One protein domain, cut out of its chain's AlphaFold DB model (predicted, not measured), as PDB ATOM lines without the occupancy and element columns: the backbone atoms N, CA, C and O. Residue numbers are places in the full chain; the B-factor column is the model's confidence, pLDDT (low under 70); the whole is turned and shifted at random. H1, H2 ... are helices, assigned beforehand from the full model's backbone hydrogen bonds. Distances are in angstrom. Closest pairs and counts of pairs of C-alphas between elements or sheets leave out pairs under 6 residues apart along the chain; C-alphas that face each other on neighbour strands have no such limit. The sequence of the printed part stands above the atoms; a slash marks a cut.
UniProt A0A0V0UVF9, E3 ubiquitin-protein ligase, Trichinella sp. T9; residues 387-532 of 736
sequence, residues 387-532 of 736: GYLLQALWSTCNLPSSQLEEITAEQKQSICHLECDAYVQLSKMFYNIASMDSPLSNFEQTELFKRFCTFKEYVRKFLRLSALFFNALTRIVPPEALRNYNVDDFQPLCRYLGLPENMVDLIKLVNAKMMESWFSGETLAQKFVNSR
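AT A GLANCE: This is residues 387 to 532 of the 736 residues of the protein "E3 ubiquitin-protein ligase" of Trichinella sp. T9 (UniProt A0A0V0UVF9). The longest helix, H5, and the shorter H3 meet near their first residues at about a right angle and make an L. H1 packs side by side with H5 on the inside of the corner, H8 lies beside H3, H7 packs on H5 farther along with H6 next to it, H9 packs on residues 429 to 433 at the last end of H3, and H10 lies past that end. The printed part has 146 residues with ten named helices, H1 to H10 in order along the chain, and no named strand; the class is all helix. It is compact, with a radius of gyration of the C-alphas of 16.4 A and spans of 45 by 38 by 24 A.

IN THESE COORDINATES: H5, residues 445 to 474, is 42.2 A from its first C-alpha at (6.064, -27.299, -25.794) to its last at (-35.987, -29.456, -23.846). H3, residues 417 to 433, is 24.5 A long. H1, residues 387 to 397, is 15.5 A long and begins at C-alpha 387, (-16.937, -29.615, -38.043). The others are H2, residues 409 to 414; H4, 439 to 442; H6, 480 to 483; H7, 490 to 496; H8, 503 to 508; H9, 512 to 519; and H10, 522 to 530.

HOW THE PARTS SIT: H5 touches H1 with residues 451 to 459 alone, at a shallow tilt of 27 degrees, opposite ways; the closest C-alphas, of Thr 396 and Arg 451, are 5.8 A apart. H5 touches H7 with residues 460 to 467 alone, at a shallow tilt of 30 degrees, the same way, closest at C-alphas 460 and 490, 6.2 A. H6 and H7 only just touch, with 3 pairs of C-alphas within 8 A, closest at Ala 481 and Pro 492, 6.6 A. H3 is the hub, touching H4, H5, H8 and H9. It is about perpendicular to H5, at 85 degrees, closest at C-alphas 420 and 452, 6.0 A. H3 touches H8 at a shallow tilt of 34 degrees, only just short of steep, closest at C-alphas 419 and 504, 5.3 A. H3 touches H9 with residues 429 to 433 alone, at a steep tilt of 47 degrees, closest at C-alphas 433 and 516, 6.2 A. H3 and H4 only just touch, with 3 pairs within 8 A, closest at C-alphas 424 and 440, 6.6 A. H9 and H10 are close but not clearly touching, and H2 and H5 are near each other. Every O i to N i+4 pair is within hydrogen-bond range in H1, H2, H3, H5, H7, H8, H9 and H10; H4 and H6 are too short for such a pair.

THE WHOLE: The C-alphas farthest apart, of Glu 480 and Glu 522, are 46.8 A apart. The printed part has no cut; the link from H1 to H2, 11 residues, is long. Residues 483 to 488 stand free. Confidence is low, under 70, at residues 409 to 415, 521 to 522 and 531 to 532.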
ATOM      1  N   GLY A 387     -17.250 -30.765 -37.189       90.88
ATOM      2  CA  GLY A 387     -16.937 -29.615 -38.043       90.88
ATOM      3  C   GLY A 387     -16.390 -28.428 -37.240       90.88
ATOM      4  O   GLY A 387     -15.458 -27.751 -37.676       90.88
ATOM      5  N   TYR A 388     -16.917 -28.195 -36.032       92.69
ATOM      6  CA  TYR A 388     -16.455 -27.115 -35.160       92.69
ATOM      7  C   TYR A 388     -15.045 -27.370 -34.629       92.69
ATOM      8  O   TYR A 388     -14.231 -26.449 -34.599       92.69
ATOM      9  N   LEU A 389     -14.718 -28.616 -34.272       92.19
ATOM     10  CA  LEU A 389     -13.359 -28.999 -33.890       92.19
ATOM     11  C   LEU A 389     -12.365 -28.756 -35.032       92.19
ATOM     12  O   LEU A 389     -11.270 -28.261 -34.770       92.19
ATOM     13  N   LEU A 390     -12.756 -29.017 -36.286       89.44
ATOM     14  CA  LEU A 390     -11.948 -28.684 -37.465       89.44
ATOM     15  C   LEU A 390     -11.717 -27.169 -37.586       89.44
ATOM     16  O   LEU A 390     -10.574 -26.740 -37.741       89.44
ATOM     17  N   GLN A 391     -12.771 -26.351 -37.471       89.56
ATOM     18  CA  GLN A 391     -12.636 -24.888 -37.494       89.56
ATOM     19  C   GLN A 391     -11.739 -24.379 -36.356       89.56
ATOM     20  O   GLN A 391     -10.829 -23.586 -36.590       89.56
ATOM     21  N   ALA A 392     -11.954 -24.860 -35.128       91.19
ATOM     22  CA  ALA A 392     -11.190 -24.450 -33.953       91.19
ATOM     23  C   ALA A 392      -9.717 -24.865 -34.058       91.19
ATOM     24  O   ALA A 392      -8.823 -24.096 -33.692       91.19
ATOM     25  N   LEU A 393      -9.447 -26.055 -34.595       90.00
ATOM     26  CA  LEU A 393      -8.094 -26.512 -34.871       90.00
ATOM     27  C   LEU A 393      -7.424 -25.619 -35.919       90.00
ATOM     28  O   LEU A 393      -6.326 -25.128 -35.676       90.00
ATOM     29  N   TRP A 394      -8.089 -25.354 -37.048       86.69
ATOM     30  CA  TRP A 394      -7.546 -24.484 -38.093       86.69
ATOM     31  C   TRP A 394      -7.233 -23.081 -37.548       86.69
ATOM     32  O   TRP A 394      -6.132 -22.570 -37.766       86.69
ATOM     33  N   SER A 395      -8.145 -22.480 -36.774       86.94
ATOM     34  CA  SER A 395      -7.921 -21.155 -36.183       86.94
ATOM     35  C   SER A 395      -6.750 -21.151 -35.196       86.94
ATOM     36  O   SER A 395      -5.975 -20.201 -35.178       86.94
ATOM     37  N   THR A 396      -6.600 -22.193 -34.374       88.62
ATOM     38  CA  THR A 396      -5.528 -22.261 -33.364       88.62
ATOM     39  C   THR A 396      -4.169 -22.625 -33.942       88.62
ATOM     40  O   THR A 396      -3.168 -22.129 -33.433       88.62
ATOM     41  N   CYS A 397      -4.103 -23.406 -35.020       84.88
ATOM     42  CA  CYS A 397      -2.860 -23.669 -35.749       84.88
ATOM     43  C   CYS A 397      -2.312 -22.408 -36.433       84.88
ATOM     44  O   CYS A 397      -1.103 -22.202 -36.449       84.88
ATOM     45  N   ASN A 398      -3.190 -21.551 -36.966       80.62
ATOM     46  CA  ASN A 398      -2.804 -20.365 -37.740       80.62
ATOM     47  C   ASN A 398      -2.789 -19.058 -36.925       80.62
ATOM     48  O   ASN A 398      -2.512 -17.991 -37.473       80.62
ATOM     49  N   LEU A 399      -3.090 -19.113 -35.623       83.38
ATOM     50  CA  LEU A 399      -3.086 -17.932 -34.761       83.38
ATOM     51  C   LEU A 399      -1.647 -17.404 -34.572       83.38
ATOM     52  O   LEU A 399      -0.770 -18.195 -34.201       83.38
ATOM     53  N   PRO A 400      -1.382 -16.095 -34.770       82.31
ATOM     54  CA  PRO A 400      -0.072 -15.509 -34.491       82.31
ATOM     55  C   PRO A 400       0.290 -15.623 -33.008       82.31
ATOM     56  O   PRO A 400      -0.550 -15.361 -32.144       82.31
ATOM     57  N   SER A 401       1.551 -15.930 -32.694       80.81
ATOM     58  CA  SER A 401       1.999 -16.141 -31.308       80.81
ATOM     59  C   SER A 401       1.822 -14.903 -30.414       80.81
ATOM     60  O   SER A 401       1.653 -15.039 -29.208       80.81
ATOM     61  N   SER A 402       1.775 -13.697 -30.997       78.00
ATOM     62  CA  SER A 402       1.488 -12.439 -30.288       78.00
ATOM     63  C   SER A 402       0.043 -12.306 -29.794       78.00
ATOM     64  O   SER A 402      -0.239 -11.432 -28.982       78.00
ATOM     65  N   GLN A 403      -0.882 -13.113 -30.322       77.31
ATOM     66  CA  GLN A 403      -2.302 -13.107 -29.950       77.31
ATOM     67  C   GLN A 403      -2.669 -14.238 -28.981       77.31
ATOM     68  O   GLN A 403      -3.827 -14.335 -28.577       77.31
ATOM     69  N   LEU A 404      -1.712 -15.102 -28.622       82.25
ATOM     70  CA  LEU A 404      -1.920 -16.153 -27.632       82.25
ATOM     71  C   LEU A 404      -1.911 -15.555 -26.226       82.25
ATOM     72  O   LEU A 404      -0.979 -14.842 -25.850       82.25
ATOM     73  N   GLU A 405      -2.933 -15.887 -25.443       76.81
ATOM     74  CA  GLU A 405      -3.000 -15.493 -24.038       76.81
ATOM     75  C   GLU A 405      -1.867 -16.154 -23.235       76.81
ATOM     76  O   GLU A 405      -1.414 -17.269 -23.525       76.81
ATOM     77  N   GLU A 406      -1.369 -15.443 -22.224       76.06
ATOM     78  CA  GLU A 406      -0.387 -16.010 -21.310       76.06
ATOM     79  C   GLU A 406      -1.044 -17.031 -20.382       76.06
ATOM     80  O   GLU A 406      -2.107 -16.793 -19.815       76.06
ATOM     81  N   ILE A 407      -0.376 -18.171 -20.201       74.06
ATOM     82  CA  ILE A 407      -0.833 -19.220 -19.290       74.06
ATOM     83  C   ILE A 407      -0.571 -18.760 -17.857       74.06
ATOM     84  O   ILE A 407       0.584 -18.496 -17.495       74.06
ATOM     85  N   THR A 408      -1.614 -18.715 -17.030       72.69
ATOM     86  CA  THR A 408      -1.471 -18.400 -15.602       72.69
ATOM     87  C   THR A 408      -0.672 -19.488 -14.875       72.69
ATOM     88  O   THR A 408      -0.557 -20.626 -15.336       72.69
ATOM     89  N   ALA A 409      -0.100 -19.167 -13.710       61.50
ATOM     90  CA  ALA A 409       0.650 -20.145 -12.913       61.50
ATOM     91  C   ALA A 409      -0.204 -21.374 -12.520       61.50
ATOM     92  O   ALA A 409       0.303 -22.493 -12.500       61.50
ATOM     93  N   GLU A 410      -1.503 -21.173 -12.288       62.16
ATOM     94  CA  GLU A 410      -2.480 -22.224 -11.968       62.16
ATOM     95  C   GLU A 410      -2.800 -23.106 -13.184       62.16
ATOM     96  O   GLU A 410      -2.875 -24.333 -13.076       62.16
ATOM     97  N   GLN A 411      -2.911 -22.508 -14.374       64.94
ATOM     98  CA  GLN A 411      -3.080 -23.258 -15.618       64.94
ATOM     99  C   GLN A 411      -1.834 -24.100 -15.921       64.94
ATOM    100  O   GLN A 411      -1.959 -25.270 -16.265       64.94
ATOM    101  N   LYS A 412      -0.622 -23.573 -15.690       62.12
ATOM    102  CA  LYS A 412       0.630 -24.340 -15.853       62.12
ATOM    103  C   LYS A 412       0.683 -25.615 -15.009       62.12
ATOM    104  O   LYS A 412       1.270 -26.594 -15.452       62.12
ATOM    105  N   GLN A 413       0.081 -25.613 -13.819       59.75
ATOM    106  CA  GLN A 413       0.050 -26.773 -12.918       59.75
ATOM    107  C   GLN A 413      -1.086 -27.764 -13.221       59.75
ATOM    108  O   GLN A 413      -0.987 -28.929 -12.852       59.75
ATOM    109  N   SER A 414      -2.154 -27.312 -13.884       63.66
ATOM    110  CA  SER A 414      -3.355 -28.108 -14.197       63.66
ATOM    111  C   SER A 414      -3.414 -28.613 -15.643       63.66
ATOM    112  O   SER A 414      -4.328 -29.360 -15.995       63.66
ATOM    113  N   ILE A 415      -2.451 -28.239 -16.491       66.38
ATOM    114  CA  ILE A 415      -2.365 -28.742 -17.863       66.38
ATOM    115  C   ILE A 415      -2.101 -30.248 -17.856       66.38
ATOM    116  O   ILE A 415      -1.048 -30.739 -17.448       66.38
ATOM    117  N   CYS A 416      -3.070 -30.987 -18.381       72.81
ATOM    118  CA  CYS A 416      -2.933 -32.405 -18.633       72.81
ATOM    119  C   CYS A 416      -2.129 -32.612 -19.925       72.81
ATOM    120  O   CYS A 416      -2.637 -32.367 -21.021       72.81
ATOM    121  N   HIS A 417      -0.884 -33.086 -19.803       82.25
ATOM    122  CA  HIS A 417      -0.035 -33.428 -20.953       82.25
ATOM    123  C   HIS A 417      -0.755 -34.353 -21.949       82.25
ATOM    124  O   HIS A 417      -0.674 -34.119 -23.150       82.25
ATOM    125  N   LEU A 418      -1.555 -35.311 -21.458       85.19
ATOM    126  CA  LEU A 418      -2.349 -36.201 -22.312       85.19
ATOM    127  C   LEU A 418      -3.400 -35.460 -23.157       85.19
ATOM    128  O   LEU A 418      -3.637 -35.849 -24.298       85.19
ATOM    129  N   GLU A 419      -4.039 -34.409 -22.632       87.44
ATOM    130  CA  GLU A 419      -4.999 -33.615 -23.416       87.44
ATOM    131  C   GLU A 419      -4.289 -32.808 -24.514       87.44
ATOM    132  O   GLU A 419      -4.790 -32.714 -25.637       87.44
ATOM    133  N   CYS A 420      -3.103 -32.271 -24.213       88.06
ATOM    134  CA  CYS A 420      -2.274 -31.578 -25.199       88.06
ATOM    135  C   CYS A 420      -1.774 -32.539 -26.289       88.06
ATOM    136  O   CYS A 420      -1.816 -32.205 -27.474       88.06
ATOM    137  N   ASP A 421      -1.363 -33.752 -25.916       88.88
ATOM    138  CA  ASP A 421      -0.951 -34.784 -26.870       88.88
ATOM    139  C   ASP A 421      -2.118 -35.211 -27.767       88.88
ATOM    140  O   ASP A 421      -1.944 -35.346 -28.978       88.88
ATOM    141  N   ALA A 422      -3.327 -35.350 -27.211       89.38
ATOM    142  CA  ALA A 422      -4.532 -35.632 -27.991       89.38
ATOM    143  C   ALA A 422      -4.845 -34.510 -28.999       89.38
ATOM    144  O   ALA A 422      -5.211 -34.794 -30.139       89.38
ATOM    145  N   TYR A 423      -4.644 -33.242 -28.627       91.25
ATOM    146  CA  TYR A 423      -4.758 -32.103 -29.546       91.25
ATOM    147  C   TYR A 423      -3.730 -32.164 -30.691       91.25
ATOM    148  O   TYR A 423      -4.081 -31.958 -31.855       91.25
ATOM    149  N   VAL A 424      -2.475 -32.521 -30.396       90.81
ATOM    150  CA  VAL A 424      -1.442 -32.718 -31.428       90.81
ATOM    151  C   VAL A 424      -1.782 -33.903 -32.337       90.81
ATOM    152  O   VAL A 424      -1.627 -33.804 -33.554       90.81
ATOM    153  N   GLN A 425      -2.273 -35.014 -31.784       89.00
ATOM    154  CA  GLN A 425      -2.710 -36.181 -32.559       89.00
ATOM    155  C   GLN A 425      -3.883 -35.850 -33.479       89.00
ATOM    156  O   GLN A 425      -3.861 -36.235 -34.648       89.00
ATOM    157  N   LEU A 426      -4.861 -35.089 -32.981       88.81
ATOM    158  CA  LEU A 426      -5.969 -34.585 -33.782       88.81
ATOM    159  C   LEU A 426      -5.441 -33.787 -34.975       88.81
ATOM    160  O   LEU A 426      -5.808 -34.064 -36.112       88.81
ATOM    161  N   SER A 427      -4.509 -32.861 -34.731       89.69
ATOM    162  CA  SER A 427      -3.859 -32.098 -35.797       89.69
ATOM    163  C   SER A 427      -3.163 -32.992 -36.819       89.69
ATOM    164  O   SER A 427      -3.406 -32.858 -38.013       89.69
ATOM    165  N   LYS A 428      -2.356 -33.962 -36.380       88.25
ATOM    166  CA  LYS A 428      -1.699 -34.908 -37.294       88.25
ATOM    167  C   LYS A 428      -2.711 -35.668 -38.147       88.25
ATOM    168  O   LYS A 428      -2.534 -35.742 -39.354       88.25
ATOM    169  N   MET A 429      -3.789 -36.172 -37.548       86.19
ATOM    170  CA  MET A 429      -4.852 -36.866 -38.280       86.19
ATOM    171  C   MET A 429      -5.472 -35.970 -39.362       86.19
ATOM    172  O   MET A 429      -5.557 -36.381 -40.514       86.19
ATOM    173  N   PHE A 430      -5.851 -34.738 -39.017       83.19
ATOM    174  CA  PHE A 430      -6.451 -33.798 -39.968       83.19
ATOM    175  C   PHE A 430      -5.512 -33.421 -41.115       83.19
ATOM    176  O   PHE A 430      -5.911 -33.455 -42.277       83.19
ATOM    177  N   TYR A 431      -4.269 -33.057 -40.797       84.25
ATOM    178  CA  TYR A 431      -3.308 -32.635 -41.813       84.25
ATOM    179  C   TYR A 431      -2.891 -33.813 -42.705       84.25
ATOM    180  O   TYR A 431      -2.795 -33.627 -43.915       84.25
ATOM    181  N   ASN A 432      -2.791 -35.032 -42.162       86.31
ATOM    182  CA  ASN A 432      -2.563 -36.238 -42.962       86.31
ATOM    183  C   ASN A 432      -3.698 -36.490 -43.967       86.31
ATOM    184  O   ASN A 432      -3.418 -36.787 -45.125       86.31
ATOM    185  N   ILE A 433      -4.965 -36.332 -43.559       83.56
ATOM    186  CA  ILE A 433      -6.123 -36.446 -44.468       83.56
ATOM    187  C   ILE A 433      -6.047 -35.382 -45.573       83.56
ATOM    188  O   ILE A 433      -6.320 -35.668 -46.735       83.56
ATOM    189  N   ALA A 434      -5.604 -34.170 -45.234       78.31
ATOM    190  CA  ALA A 434      -5.366 -33.101 -46.199       78.31
ATOM    191  C   ALA A 434      -4.083 -33.288 -47.043       78.31
ATOM    192  O   ALA A 434      -3.758 -32.411 -47.841       78.31
ATOM    193  N   SER A 435      -3.349 -34.399 -46.884       82.00
ATOM    194  CA  SER A 435      -2.046 -34.651 -47.523       82.00
ATOM    195  C   SER A 435      -0.995 -33.569 -47.227       82.00
ATOM    196  O   SER A 435      -0.236 -33.153 -48.102       82.00
ATOM    197  N   MET A 436      -0.956 -33.089 -45.983       76.38
ATOM    198  CA  MET A 436      -0.049 -32.047 -45.503       76.38
ATOM    199  C   MET A 436       0.616 -32.427 -44.177       76.38
ATOM    200  O   MET A 436       0.079 -33.207 -43.394       76.38
ATOM    201  N   ASP A 437       1.732 -31.768 -43.862       79.56
ATOM    202  CA  ASP A 437       2.338 -31.846 -42.532       79.56
ATOM    203  C   ASP A 437       1.652 -30.906 -41.534       79.56
ATOM    204  O   ASP A 437       1.305 -29.757 -41.845       79.56
ATOM    205  N   SER A 438       1.482 -31.394 -40.302       82.56
ATOM    206  CA  SER A 438       0.915 -30.609 -39.206       82.56
ATOM    207  C   SER A 438       1.897 -29.519 -38.743       82.56
ATOM    208  O   SER A 438       3.009 -29.852 -38.316       82.56
ATOM    209  N   PRO A 439       1.479 -28.236 -38.711       80.94
ATOM    210  CA  PRO A 439       2.316 -27.125 -38.257       80.94
ATOM    211  C   PRO A 439       2.625 -27.209 -36.760       80.94
ATOM    212  O   PRO A 439       3.612 -26.640 -36.303       80.94
ATOM    213  N   LEU A 440       1.815 -27.949 -35.992       83.44
ATOM    214  CA  LEU A 440       2.033 -28.121 -34.558       83.44
ATOM    215  C   LEU A 440       3.317 -28.887 -34.240       83.44
ATOM    216  O   LEU A 440       3.860 -28.731 -33.155       83.44
ATOM    217  N   SER A 441       3.843 -29.668 -35.184       80.56
ATOM    218  CA  SER A 441       5.092 -30.410 -34.982       80.56
ATOM    219  C   SER A 441       6.318 -29.498 -34.834       80.56
ATOM    220  O   SER A 441       7.340 -29.950 -34.327       80.56
ATOM    221  N   ASN A 442       6.215 -28.230 -35.250       83.25
ATOM    222  CA  ASN A 442       7.331 -27.281 -35.289       83.25
ATOM    223  C   ASN A 442       7.388 -26.340 -34.075       83.25
ATOM    224  O   ASN A 442       8.354 -25.592 -33.938       83.25
ATOM    225  N   PHE A 443       6.363 -26.333 -33.215       85.50
ATOM    226  CA  PHE A 443       6.294 -25.418 -32.075       85.50
ATOM    227  C   PHE A 443       6.899 -26.019 -30.807       85.50
ATOM    228  O   PHE A 443       6.804 -27.220 -30.549       85.50
ATOM    229  N   GLU A 444       7.469 -25.153 -29.969       87.00
ATOM    230  CA  GLU A 444       7.931 -25.539 -28.640       87.00
ATOM    231  C   GLU A 444       6.764 -25.936 -27.725       87.00
ATOM    232  O   GLU A 444       5.634 -25.457 -27.851       87.00
ATOM    233  N   GLN A 445       7.062 -26.763 -26.721       85.31
ATOM    234  CA  GLN A 445       6.064 -27.299 -25.794       85.31
ATOM    235  C   GLN A 445       5.253 -26.205 -25.074       85.31
ATOM    236  O   GLN A 445       4.054 -26.353 -24.849       85.31
ATOM    237  N   THR A 446       5.886 -25.077 -24.741       85.69
ATOM    238  CA  THR A 446       5.220 -23.951 -24.069       85.69
ATOM    239  C   THR A 446       4.182 -23.266 -24.961       85.69
ATOM    240  O   THR A 446       3.113 -22.881 -24.484       85.69
ATOM    241  N   GLU A 447       4.466 -23.136 -26.255       88.12
ATOM    242  CA  GLU A 447       3.543 -22.578 -27.240       88.12
ATOM    243  C   GLU A 447       2.416 -23.560 -27.569       88.12
ATOM    244  O   GLU A 447       1.257 -23.148 -27.665       88.12
ATOM    245  N   LEU A 448       2.718 -24.861 -27.643       89.44
ATOM    246  CA  LEU A 448       1.706 -25.908 -27.799       89.44
ATOM    247  C   LEU A 448       0.659 -25.860 -26.686       89.44
ATOM    248  O   LEU A 448      -0.537 -25.911 -26.972       89.44
ATOM    249  N   PHE A 449       1.081 -25.659 -25.436       88.88
ATOM    250  CA  PHE A 449       0.143 -25.488 -24.329       88.88
ATOM    251  C   PHE A 449      -0.728 -24.241 -24.464       88.88
ATOM    252  O   PHE A 449      -1.933 -24.322 -24.236       88.88
ATOM    253  N   LYS A 450      -0.164 -23.102 -24.889       89.56
ATOM    254  CA  LYS A 450      -0.947 -21.875 -25.124       89.56
ATOM    255  C   LYS A 450      -2.019 -22.100 -26.191       89.56
ATOM    256  O   LYS A 450      -3.176 -21.706 -26.013       89.56
ATOM    257  N   ARG A 451      -1.649 -22.760 -27.292       91.19
ATOM    258  CA  ARG A 451      -2.563 -23.096 -28.394       91.19
ATOM    259  C   ARG A 451      -3.637 -24.088 -27.952       91.19
ATOM    260  O   ARG A 451      -4.807 -23.866 -28.252       91.19
ATOM    261  N   PHE A 452      -3.273 -25.108 -27.175       91.62
ATOM    262  CA  PHE A 452      -4.222 -26.060 -26.598       91.62
ATOM    263  C   PHE A 452      -5.222 -25.390 -25.641       91.62
ATOM    264  O   PHE A 452      -6.424 -25.611 -25.772       91.62
ATOM    265  N   CYS A 453      -4.767 -24.534 -24.720       89.69
ATOM    266  CA  CYS A 453      -5.665 -23.779 -23.842       89.69
ATOM    267  C   CYS A 453      -6.645 -22.931 -24.662       89.69
ATOM    268  O   CYS A 453      -7.850 -22.975 -24.430       89.69
ATOM    269  N   THR A 454      -6.144 -22.242 -25.691       90.75
ATOM    270  CA  THR A 454      -6.975 -21.460 -26.618       90.75
ATOM    271  C   THR A 454      -8.003 -22.341 -27.345       90.75
ATOM    272  O   THR A 454      -9.175 -21.981 -27.437       90.75
ATOM    273  N   PHE A 455      -7.596 -23.525 -27.811       92.44
ATOM    274  CA  PHE A 455      -8.479 -24.511 -28.441       92.44
ATOM    275  C   PHE A 455      -9.585 -24.979 -27.484       92.44
ATOM    276  O   PHE A 455     -10.761 -24.970 -27.853       92.44
ATOM    277  N   LYS A 456      -9.232 -25.315 -26.238       92.19
ATOM    278  CA  LYS A 456     -10.183 -25.717 -25.191       92.19
ATOM    279  C   LYS A 456     -11.191 -24.606 -24.886       92.19
ATOM    280  O   LYS A 456     -12.379 -24.895 -24.761       92.19
ATOM    281  N   GLU A 457     -10.766 -23.342 -24.860       90.81
ATOM    282  CA  GLU A 457     -11.680 -22.201 -24.701       90.81
ATOM    283  C   GLU A 457     -12.641 -22.032 -25.889       90.81
ATOM    284  O   GLU A 457     -13.800 -21.659 -25.697       90.81
ATOM    285  N   TYR A 458     -12.207 -22.314 -27.122       92.50
ATOM    286  CA  TYR A 458     -13.100 -22.261 -28.290       92.50
ATOM    287  C   TYR A 458     -14.172 -23.347 -28.190       92.50
ATOM    288  O   TYR A 458     -15.362 -23.056 -28.321       92.50
ATOM    289  N   VAL A 459     -13.763 -24.574 -27.853       94.31
ATOM    290  CA  VAL A 459     -14.680 -25.692 -27.592       94.31
ATOM    291  C   VAL A 459     -15.656 -25.342 -26.467       94.31
ATOM    292  O   VAL A 459     -16.865 -25.475 -26.656       94.31
ATOM    293  N   ARG A 460     -15.171 -24.802 -25.340       93.38
ATOM    294  CA  ARG A 460     -16.023 -24.362 -24.222       93.38
ATOM    295  C   ARG A 460     -17.084 -23.357 -24.683       93.38
ATOM    296  O   ARG A 460     -18.256 -23.523 -24.352       93.38
ATOM    297  N   LYS A 461     -16.715 -22.341 -25.474       92.56
ATOM    298  CA  LYS A 461     -17.663 -21.332 -25.990       92.56
ATOM    299  C   LYS A 461     -18.765 -21.944 -26.853       92.56
ATOM    300  O   LYS A 461     -19.924 -21.559 -26.709       92.56
ATOM    301  N   PHE A 462     -18.432 -22.906 -27.711       95.00
ATOM    302  CA  PHE A 462     -19.432 -23.627 -28.500       95.00
ATOM    303  C   PHE A 462     -20.376 -24.444 -27.613       95.00
ATOM    304  O   PHE A 462     -21.592 -24.306 -27.734       95.00
ATOM    305  N   LEU A 463     -19.836 -25.211 -26.659       95.75
ATOM    306  CA  LEU A 463     -20.639 -26.020 -25.736       95.75
ATOM    307  C   LEU A 463     -21.582 -25.165 -24.877       95.75
ATOM    308  O   LEU A 463     -22.733 -25.547 -24.679       95.75
ATOM    309  N   ARG A 464     -21.148 -23.983 -24.416       95.12
ATOM    310  CA  ARG A 464     -22.011 -23.034 -23.684       95.12
ATOM    311  C   ARG A 464     -23.220 -22.607 -24.515       95.12
ATOM    312  O   ARG A 464     -24.346 -22.624 -24.018       95.12
ATOM    313  N   LEU A 465     -23.007 -22.271 -25.789       95.50
ATOM    314  CA  LEU A 465     -24.083 -21.898 -26.708       95.50
ATOM    315  C   LEU A 465     -25.019 -23.079 -27.009       95.50
ATOM    316  O   LEU A 465     -26.241 -22.915 -26.967       95.50
ATOM    317  N   SER A 466     -24.471 -24.276 -27.245       96.06
ATOM    318  CA  SER A 466     -25.255 -25.502 -27.441       96.06
ATOM    319  C   SER A 466     -26.082 -25.861 -26.204       96.06
ATOM    320  O   SER A 466     -27.255 -26.198 -26.336       96.06
ATOM    321  N   ALA A 467     -25.531 -25.718 -24.996       95.56
ATOM    322  CA  ALA A 467     -26.251 -25.971 -23.749       95.56
ATOM    323  C   ALA A 467     -27.439 -25.015 -23.567       95.56
ATOM    324  O   ALA A 467     -28.526 -25.466 -23.202       95.56
ATOM    325  N   LEU A 468     -27.270 -23.718 -23.859       94.88
ATOM    326  CA  LEU A 468     -28.378 -22.752 -23.848       94.88
ATOM    327  C   LEU A 468     -29.458 -23.119 -24.870       94.88
ATOM    328  O   LEU A 468     -30.648 -23.059 -24.560       94.88
ATOM    329  N   PHE A 469     -29.044 -23.515 -26.073       94.44
ATOM    330  CA  PHE A 469     -29.950 -23.901 -27.146       94.44
ATOM    331  C   PHE A 469     -30.779 -25.146 -26.791       94.44
ATOM    332  O   PHE A 469     -32.009 -25.105 -26.838       94.44
ATOM    333  N   PHE A 470     -30.133 -26.231 -26.354       91.75
ATOM    334  CA  PHE A 470     -30.835 -27.459 -25.974       91.75
ATOM    335  C   PHE A 470     -31.644 -27.298 -24.687       91.75
ATOM    336  O   PHE A 470     -32.731 -27.864 -24.592       91.75
ATOM    337  N   ASN A 471     -31.203 -26.473 -23.729       91.25
ATOM    338  CA  ASN A 471     -32.044 -26.100 -22.589       91.25
ATOM    339  C   ASN A 471     -33.315 -25.364 -23.038       91.25
ATOM    340  O   ASN A 471     -34.388 -25.625 -22.497       91.25
ATOM    341  N   ALA A 472     -33.217 -24.467 -24.024       88.88
ATOM    342  CA  ALA A 472     -34.371 -23.721 -24.518       88.88
ATOM    343  C   ALA A 472     -35.437 -24.625 -25.151       88.88
ATOM    344  O   ALA A 472     -36.631 -24.369 -24.969       88.88
ATOM    345  N   LEU A 473     -34.995 -25.682 -25.835       84.38
ATOM    346  CA  LEU A 473     -35.843 -26.673 -26.495       84.38
ATOM    347  C   LEU A 473     -36.440 -27.698 -25.525       84.38
ATOM    348  O   LEU A 473     -37.645 -27.924 -25.541       84.38
ATOM    349  N   THR A 474     -35.606 -28.294 -24.671       83.50
ATOM    350  CA  THR A 474     -35.987 -29.456 -23.846       83.50
ATOM    351  C   THR A 474     -36.527 -29.080 -22.473       83.50
ATOM    352  O   THR A 474     -37.263 -29.849 -21.871       83.50
ATOM    353  N   ARG A 475     -36.176 -27.890 -21.962       83.19
ATOM    354  CA  ARG A 475     -36.471 -27.425 -20.590       83.19
ATOM    355  C   ARG A 475     -35.930 -28.311 -19.475       83.19
ATOM    356  O   ARG A 475     -36.302 -28.120 -18.318       83.19
ATOM    357  N   ILE A 476     -35.000 -29.204 -19.797       86.19
ATOM    358  CA  ILE A 476     -34.310 -30.010 -18.800       86.19
ATOM    359  C   ILE A 476     -33.533 -29.075 -17.880       86.19
ATOM    360  O   ILE A 476     -32.845 -28.146 -18.310       86.19
ATOM    361  N   VAL A 477     -33.727 -29.274 -16.583       86.94
ATOM    362  CA  VAL A 477     -33.206 -28.384 -15.555       86.94
ATOM    363  C   VAL A 477     -31.676 -28.489 -15.545       86.94
ATOM    364  O   VAL A 477     -31.151 -29.585 -15.365       86.94
ATOM    365  N   PRO A 478     -30.936 -27.377 -15.713       89.19
ATOM    366  CA  PRO A 478     -29.485 -27.437 -15.784       89.19
ATOM    367  C   PRO A 478     -28.889 -27.752 -14.402       89.19
ATOM    368  O   PRO A 478     -29.446 -27.289 -13.390       89.19
ATOM    369  N   PRO A 479     -27.752 -28.470 -14.352       90.38
ATOM    370  CA  PRO A 479     -27.076 -28.847 -13.113       90.38
ATOM    371  C   PRO A 479     -26.587 -27.617 -12.334       90.38
ATOM    372  O   PRO A 479     -26.289 -26.569 -12.914       90.38
ATOM    373  N   GLU A 480     -26.474 -27.748 -11.010       87.12
ATOM    374  CA  GLU A 480     -26.103 -26.643 -10.111       87.12
ATOM    375  C   GLU A 480     -24.718 -26.056 -10.418       87.12
ATOM    376  O   GLU A 480     -24.535 -24.843 -10.345       87.12
ATOM    377  N   ALA A 481     -23.770 -26.885 -10.871       87.75
ATOM    378  CA  ALA A 481     -22.438 -26.434 -11.273       87.75
ATOM    379  C   ALA A 481     -22.481 -25.362 -12.379       87.75
ATOM    380  O   ALA A 481     -21.723 -24.400 -12.326       87.75
ATOM    381  N   LEU A 482     -23.424 -25.453 -13.328       89.62
ATOM    382  CA  LEU A 482     -23.583 -24.455 -14.399       89.62
ATOM    383  C   LEU A 482     -24.324 -23.183 -13.952       89.62
ATOM    384  O   LEU A 482     -24.455 -22.226 -14.724       89.62
ATOM    385  N   ARG A 483     -24.823 -23.163 -12.712       88.75
ATOM    386  CA  ARG A 483     -25.431 -21.991 -12.066       88.75
ATOM    387  C   ARG A 483     -24.446 -21.234 -11.186       88.75
ATOM    388  O   ARG A 483     -24.830 -20.245 -10.569       88.75
ATOM    389  N   ASN A 484     -23.193 -21.677 -11.127       85.69
ATOM    390  CA  ASN A 484     -22.178 -21.084 -10.279       85.69
ATOM    391  C   ASN A 484     -21.001 -20.589 -11.127       85.69
ATOM    392  O   ASN A 484     -20.334 -21.372 -11.790       85.69
ATOM    393  N   TYR A 485     -20.754 -19.276 -11.129       85.06
ATOM    394  CA  TYR A 485     -19.758 -18.660 -12.019       85.06
ATOM    395  C   TYR A 485     -18.313 -19.033 -11.657       85.06
ATOM    396  O   TYR A 485     -17.438 -19.020 -12.513       85.06
ATOM    397  N   ASN A 486     -18.064 -19.369 -10.390       83.88
ATOM    398  CA  ASN A 486     -16.721 -19.651  -9.879       83.88
ATOM    399  C   ASN A 486     -16.270 -21.104 -10.108       83.88
ATOM    400  O   ASN A 486     -15.169 -21.466  -9.703       83.88
ATOM    401  N   VAL A 487     -17.129 -21.947 -10.684       85.06
ATOM    402  CA  VAL A 487     -16.839 -23.360 -10.945       85.06
ATOM    403  C   VAL A 487     -16.485 -23.515 -12.420       85.06
ATOM    404  O   VAL A 487     -17.129 -22.903 -13.270       85.06
ATOM    405  N   ASP A 488     -15.477 -24.337 -12.725       86.31
ATOM    406  CA  ASP A 488     -15.188 -24.713 -14.110       86.31
ATOM    407  C   ASP A 488     -16.406 -25.429 -14.710       86.31
ATOM    408  O   ASP A 488     -16.836 -26.488 -14.247       86.31
ATOM    409  N   ASP A 489     -16.977 -24.815 -15.738       89.69
ATOM    410  CA  ASP A 489     -18.186 -25.278 -16.396       89.69
ATOM    411  C   ASP A 489     -17.917 -26.348 -17.461       89.69
ATOM    412  O   ASP A 489     -18.867 -26.955 -17.946       89.69
ATOM    413  N   PHE A 490     -16.657 -26.643 -17.797       92.00
ATOM    414  CA  PHE A 490     -16.321 -27.512 -18.923       92.00
ATOM    415  C   PHE A 490     -16.863 -28.942 -18.770       92.00
ATOM    416  O   PHE A 490     -17.603 -29.417 -19.635       92.00
ATOM    417  N   GLN A 491     -16.540 -29.629 -17.668       92.31
ATOM    418  CA  GLN A 491     -17.013 -31.003 -17.443       92.31
ATOM    419  C   GLN A 491     -18.543 -31.063 -17.276       92.31
ATOM    420  O   GLN A 491     -19.175 -31.890 -17.941       92.31
ATOM    421  N   PRO A 492     -19.180 -30.172 -16.478       93.38
ATOM    422  CA  PRO A 492     -20.638 -30.132 -16.393       93.38
ATOM    423  C   PRO A 492     -21.331 -29.845 -17.735       93.38
ATOM    424  O   PRO A 492     -22.393 -30.410 -17.981       93.38
ATOM    425  N   LEU A 493     -20.749 -29.011 -18.609       95.06
ATOM    426  CA  LEU A 493     -21.270 -28.756 -19.959       95.06
ATOM    427  C   LEU A 493     -21.240 -30.011 -20.822       95.06
ATOM    428  O   LEU A 493     -22.241 -30.329 -21.460       95.06
ATOM    429  N   CYS A 494     -20.110 -30.721 -20.833       94.50
ATOM    430  CA  CYS A 494     -19.963 -31.946 -21.613       94.50
ATOM    431  C   CYS A 494     -21.009 -32.976 -21.191       94.50
ATOM    432  O   CYS A 494     -21.790 -33.441 -22.019       94.50
ATOM    433  N   ARG A 495     -21.112 -33.240 -19.884       93.38
ATOM    434  CA  ARG A 495     -22.069 -34.210 -19.353       93.38
ATOM    435  C   ARG A 495     -23.523 -33.798 -19.601       93.38
ATOM    436  O   ARG A 495     -24.339 -34.644 -19.952       93.38
ATOM    437  N   TYR A 496     -23.848 -32.507 -19.481       93.88
ATOM    438  CA  TYR A 496     -25.193 -31.992 -19.771       93.88
ATOM    439  C   TYR A 496     -25.567 -32.153 -21.251       93.88
ATOM    440  O   TYR A 496     -26.741 -32.284 -21.571       93.88
ATOM    441  N   LEU A 497     -24.590 -32.188 -22.157       94.06
ATOM    442  CA  LEU A 497     -24.790 -32.386 -23.594       94.06
ATOM    443  C   LEU A 497     -24.638 -33.846 -24.050       94.06
ATOM    444  O   LEU A 497     -24.599 -34.084 -25.252       94.06
ATOM    445  N   GLY A 498     -24.534 -34.809 -23.126       89.88
ATOM    446  CA  GLY A 498     -24.348 -36.222 -23.474       89.88
ATOM    447  C   GLY A 498     -22.946 -36.557 -24.004       89.88
ATOM    448  O   GLY A 498     -22.763 -37.564 -24.688       89.88
ATOM    449  N   LEU A 499     -21.946 -35.720 -23.701       92.56
ATOM    450  CA  LEU A 499     -20.563 -35.861 -24.156       92.56
ATOM    451  C   LEU A 499     -19.610 -36.359 -23.045       92.56
ATOM    452  O   LEU A 499     -19.862 -36.121 -21.861       92.56
ATOM    453  N   PRO A 500     -18.468 -36.979 -23.410       91.75
ATOM    454  CA  PRO A 500     -17.379 -37.301 -22.488       91.75
ATOM    455  C   PRO A 500     -16.820 -36.075 -21.753       91.75
ATOM    456  O   PRO A 500     -16.699 -34.998 -22.326       91.75
ATOM    457  N   GLU A 501     -16.409 -36.257 -20.497       89.31
ATOM    458  CA  GLU A 501     -16.021 -35.156 -19.598       89.31
ATOM    459  C   GLU A 501     -14.626 -34.557 -19.889       89.31
ATOM    460  O   GLU A 501     -14.322 -33.464 -19.414       89.31
ATOM    461  N   ASN A 502     -13.778 -35.235 -20.673       88.38
ATOM    462  CA  ASN A 502     -12.384 -34.838 -20.917       88.38
ATOM    463  C   ASN A 502     -12.089 -34.613 -22.402       88.38
ATOM    464  O   ASN A 502     -12.649 -35.290 -23.268       88.38
ATOM    465  N   MET A 503     -11.119 -33.739 -22.705       89.56
ATOM    466  CA  MET A 503     -10.749 -33.430 -24.093       89.56
ATOM    467  C   MET A 503     -10.244 -34.654 -24.859       89.56
ATOM    468  O   MET A 503     -10.556 -34.796 -26.036       89.56
ATOM    469  N   VAL A 504      -9.509 -35.561 -24.205       90.81
ATOM    470  CA  VAL A 504      -9.004 -36.788 -24.846       90.81
ATOM    471  C   VAL A 504     -10.150 -37.618 -25.423       90.81
ATOM    472  O   VAL A 504     -10.081 -38.060 -26.567       90.81
ATOM    473  N   ASP A 505     -11.216 -37.817 -24.650       89.75
ATOM    474  CA  ASP A 505     -12.336 -38.660 -25.064       89.75
ATOM    475  C   ASP A 505     -13.282 -37.930 -26.022       89.75
ATOM    476  O   ASP A 505     -13.818 -38.556 -26.932       89.75
ATOM    477  N   LEU A 506     -13.414 -36.604 -25.899       89.94
ATOM    478  CA  LEU A 506     -14.099 -35.775 -26.895       89.94
ATOM    479  C   LEU A 506     -13.436 -35.875 -28.270       89.94
ATOM    480  O   LEU A 506     -14.118 -36.032 -29.277       89.94
ATOM    481  N   ILE A 507     -12.105 -35.819 -28.318       88.75
ATOM    482  CA  ILE A 507     -11.341 -35.930 -29.564       88.75
ATOM    483  C   ILE A 507     -11.514 -37.321 -30.189       88.75
ATOM    484  O   ILE A 507     -11.587 -37.429 -31.409       88.75
ATOM    485  N   LYS A 508     -11.666 -38.382 -29.385       86.44
ATOM    486  CA  LYS A 508     -11.960 -39.735 -29.893       86.44
ATOM    487  C   LYS A 508     -13.338 -39.862 -30.553       86.44
ATOM    488  O   LYS A 508     -13.539 -40.809 -31.306       86.44
ATOM    489  N   LEU A 509     -14.276 -38.945 -30.291       83.62
ATOM    490  CA  LEU A 509     -15.572 -38.917 -30.985       83.62
ATOM    491  C   LEU A 509     -15.464 -38.403 -32.426       83.62
ATOM    492  O   LEU A 509     -16.414 -38.533 -33.196       83.62
ATOM    493  N   VAL A 510     -14.328 -37.808 -32.801       83.31
ATOM    494  CA  VAL A 510     -14.096 -37.324 -34.160       83.31
ATOM    495  C   VAL A 510     -14.033 -38.502 -35.125       83.31
ATOM    496  O   VAL A 510     -13.241 -39.431 -34.969       83.31
ATOM    497  N   ASN A 511     -14.861 -38.447 -36.165       80.00
ATOM    498  CA  ASN A 511     -14.972 -39.527 -37.128       80.00
ATOM    499  C   ASN A 511     -14.039 -39.325 -38.335       80.00
ATOM    500  O   ASN A 511     -14.313 -38.486 -39.193       80.00
ATOM    501  N   ALA A 512     -12.967 -40.122 -38.423       81.06
ATOM    502  CA  ALA A 512     -11.983 -40.079 -39.516       81.06
ATOM    503  C   ALA A 512     -12.614 -40.152 -40.913       81.06
ATOM    504  O   ALA A 512     -12.352 -39.294 -41.751       81.06
ATOM    505  N   LYS A 513     -13.528 -41.103 -41.126       81.25
ATOM    506  CA  LYS A 513     -14.193 -41.319 -42.420       81.25
ATOM    507  C   LYS A 513     -15.075 -40.142 -42.840       81.25
ATOM    508  O   LYS A 513     -15.158 -39.817 -44.020       81.25
ATOM    509  N   MET A 514     -15.730 -39.485 -41.881       82.25
ATOM    510  CA  MET A 514     -16.514 -38.275 -42.156       82.25
ATOM    511  C   MET A 514     -15.611 -37.134 -42.639       82.25
ATOM    512  O   MET A 514     -15.938 -36.447 -43.601       82.25
ATOM    513  N   MET A 515     -14.449 -36.966 -42.009       81.31
ATOM    514  CA  MET A 515     -13.471 -35.962 -42.428       81.31
ATOM    515  C   MET A 515     -12.886 -36.291 -43.799       81.31
ATOM    516  O   MET A 515     -12.846 -35.415 -44.655       81.31
ATOM    517  N   GLU A 516     -12.500 -37.544 -44.043       83.50
ATOM    518  CA  GLU A 516     -12.068 -38.010 -45.367       83.50
ATOM    519  C   GLU A 516     -13.109 -37.675 -46.443       83.50
ATOM    520  O   GLU A 516     -12.749 -37.165 -47.499       83.50
ATOM    521  N   SER A 517     -14.405 -37.850 -46.157       82.94
ATOM    522  CA  SER A 517     -15.478 -37.445 -47.074       82.94
ATOM    523  C   SER A 517     -15.477 -35.940 -47.360       82.94
ATOM    524  O   SER A 517     -15.672 -35.554 -48.510       82.94
ATOM    525  N   TRP A 518     -15.247 -35.081 -46.364       83.88
ATOM    526  CA  TRP A 518     -15.188 -33.625 -46.569       83.88
ATOM    527  C   TRP A 518     -13.951 -33.184 -47.358       83.88
ATOM    528  O   TRP A 518     -14.042 -32.272 -48.176       83.88
ATOM    529  N   PHE A 519     -12.808 -33.834 -47.130       78.31
ATOM    530  CA  PHE A 519     -11.544 -33.548 -47.818       78.31
ATOM    531  C   PHE A 519     -11.397 -34.259 -49.170       78.31
ATOM    532  O   PHE A 519     -10.503 -33.910 -49.934       78.31
ATOM    533  N   SER A 520     -12.274 -35.217 -49.489       73.56
ATOM    534  CA  SER A 520     -12.293 -35.893 -50.794       73.56
ATOM    535  C   SER A 520     -12.589 -34.937 -51.956       73.56
ATOM    536  O   SER A 520     -12.177 -35.191 -53.086       73.56
ATOM    537  N   GLY A 521     -13.266 -33.817 -51.681       68.62
ATOM    538  CA  GLY A 521     -13.411 -32.719 -52.628       68.62
ATOM    539  C   GLY A 521     -12.166 -31.830 -52.654       68.62
ATOM    540  O   GLY A 521     -11.737 -31.323 -51.618       68.62
ATOM    541  N   GLU A 522     -11.629 -31.563 -53.850       67.94
ATOM    542  CA  GLU A 522     -10.472 -30.668 -54.032       67.94
ATOM    543  C   GLU A 522     -10.713 -29.251 -53.469       67.94
ATOM    544  O   GLU A 522      -9.769 -28.583 -53.054       67.94
ATOM    545  N   THR A 523     -11.970 -28.800 -53.381       74.44
ATOM    546  CA  THR A 523     -12.356 -27.443 -52.956       74.44
ATOM    547  C   THR A 523     -11.976 -27.124 -51.507       74.44
ATOM    548  O   THR A 523     -11.354 -26.092 -51.246       74.44
ATOM    549  N   LEU A 524     -12.317 -27.996 -50.550       77.00
ATOM    550  CA  LEU A 524     -12.011 -27.778 -49.132       77.00
ATOM    551  C   LEU A 524     -10.503 -27.860 -48.878       77.00
ATOM    552  O   LEU A 524      -9.957 -27.011 -48.175       77.00
ATOM    553  N   ALA A 525      -9.830 -28.848 -49.476       74.56
ATOM    554  CA  ALA A 525      -8.388 -29.020 -49.350       74.56
ATOM    555  C   ALA A 525      -7.627 -27.803 -49.908       74.56
ATOM    556  O   ALA A 525      -6.778 -27.237 -49.218       74.56
ATOM    557  N   GLN A 526      -7.984 -27.327 -51.107       74.50
ATOM    558  CA  GLN A 526      -7.376 -26.137 -51.711       74.50
ATOM    559  C   GLN A 526      -7.607 -24.877 -50.868       74.50
ATOM    560  O   GLN A 526      -6.652 -24.143 -50.609       74.50
ATOM    561  N   LYS A 527      -8.829 -24.640 -50.371       74.88
ATOM    562  CA  LYS A 527      -9.107 -23.503 -49.473       74.88
ATOM    563  C   LYS A 527      -8.321 -23.584 -48.175       74.88
ATOM    564  O   LYS A 527      -7.781 -22.581 -47.711       74.88
ATOM    565  N   PHE A 528      -8.231 -24.767 -47.578       75.12
ATOM    566  CA  PHE A 528      -7.469 -24.988 -46.351       75.12
ATOM    567  C   PHE A 528      -5.979 -24.650 -46.538       75.12
ATOM    568  O   PHE A 528      -5.346 -24.106 -45.632       75.12
ATOM    569  N   VAL A 529      -5.423 -24.906 -47.729       72.19
ATOM    570  CA  VAL A 529      -4.061 -24.496 -48.110       72.19
ATOM    571  C   VAL A 529      -3.988 -22.985 -48.341       72.19
ATOM    572  O   VAL A 529      -3.182 -22.302 -47.709       72.19
ATOM    573  N   ASN A 530      -4.827 -22.441 -49.222       72.19
ATOM    574  CA  ASN A 530      -4.784 -21.036 -49.651       72.19
ATOM    575  C   ASN A 530      -5.039 -20.038 -48.514       72.19
ATOM    576  O   ASN A 530      -4.575 -18.901 -48.580       72.19
ATOM    577  N   SER A 531      -5.756 -20.468 -47.478       68.81
ATOM    578  CA  SER A 531      -6.091 -19.673 -46.298       68.81
ATOM    579  C   SER A 531      -4.942 -19.457 -45.309       68.81
ATOM    580  O   SER A 531      -5.096 -18.694 -44.351       68.81
ATOM    581  N   ARG A 532      -3.790 -20.119 -45.490       69.50
ATOM    582  CA  ARG A 532      -2.644 -19.949 -44.586       69.50
ATOM    583  C   ARG A 532      -2.119 -18.506 -44.616       69.50
ATOM    584  O   ARG A 532      -2.021 -17.931 -45.699       69.50
TER     585      ARG A 532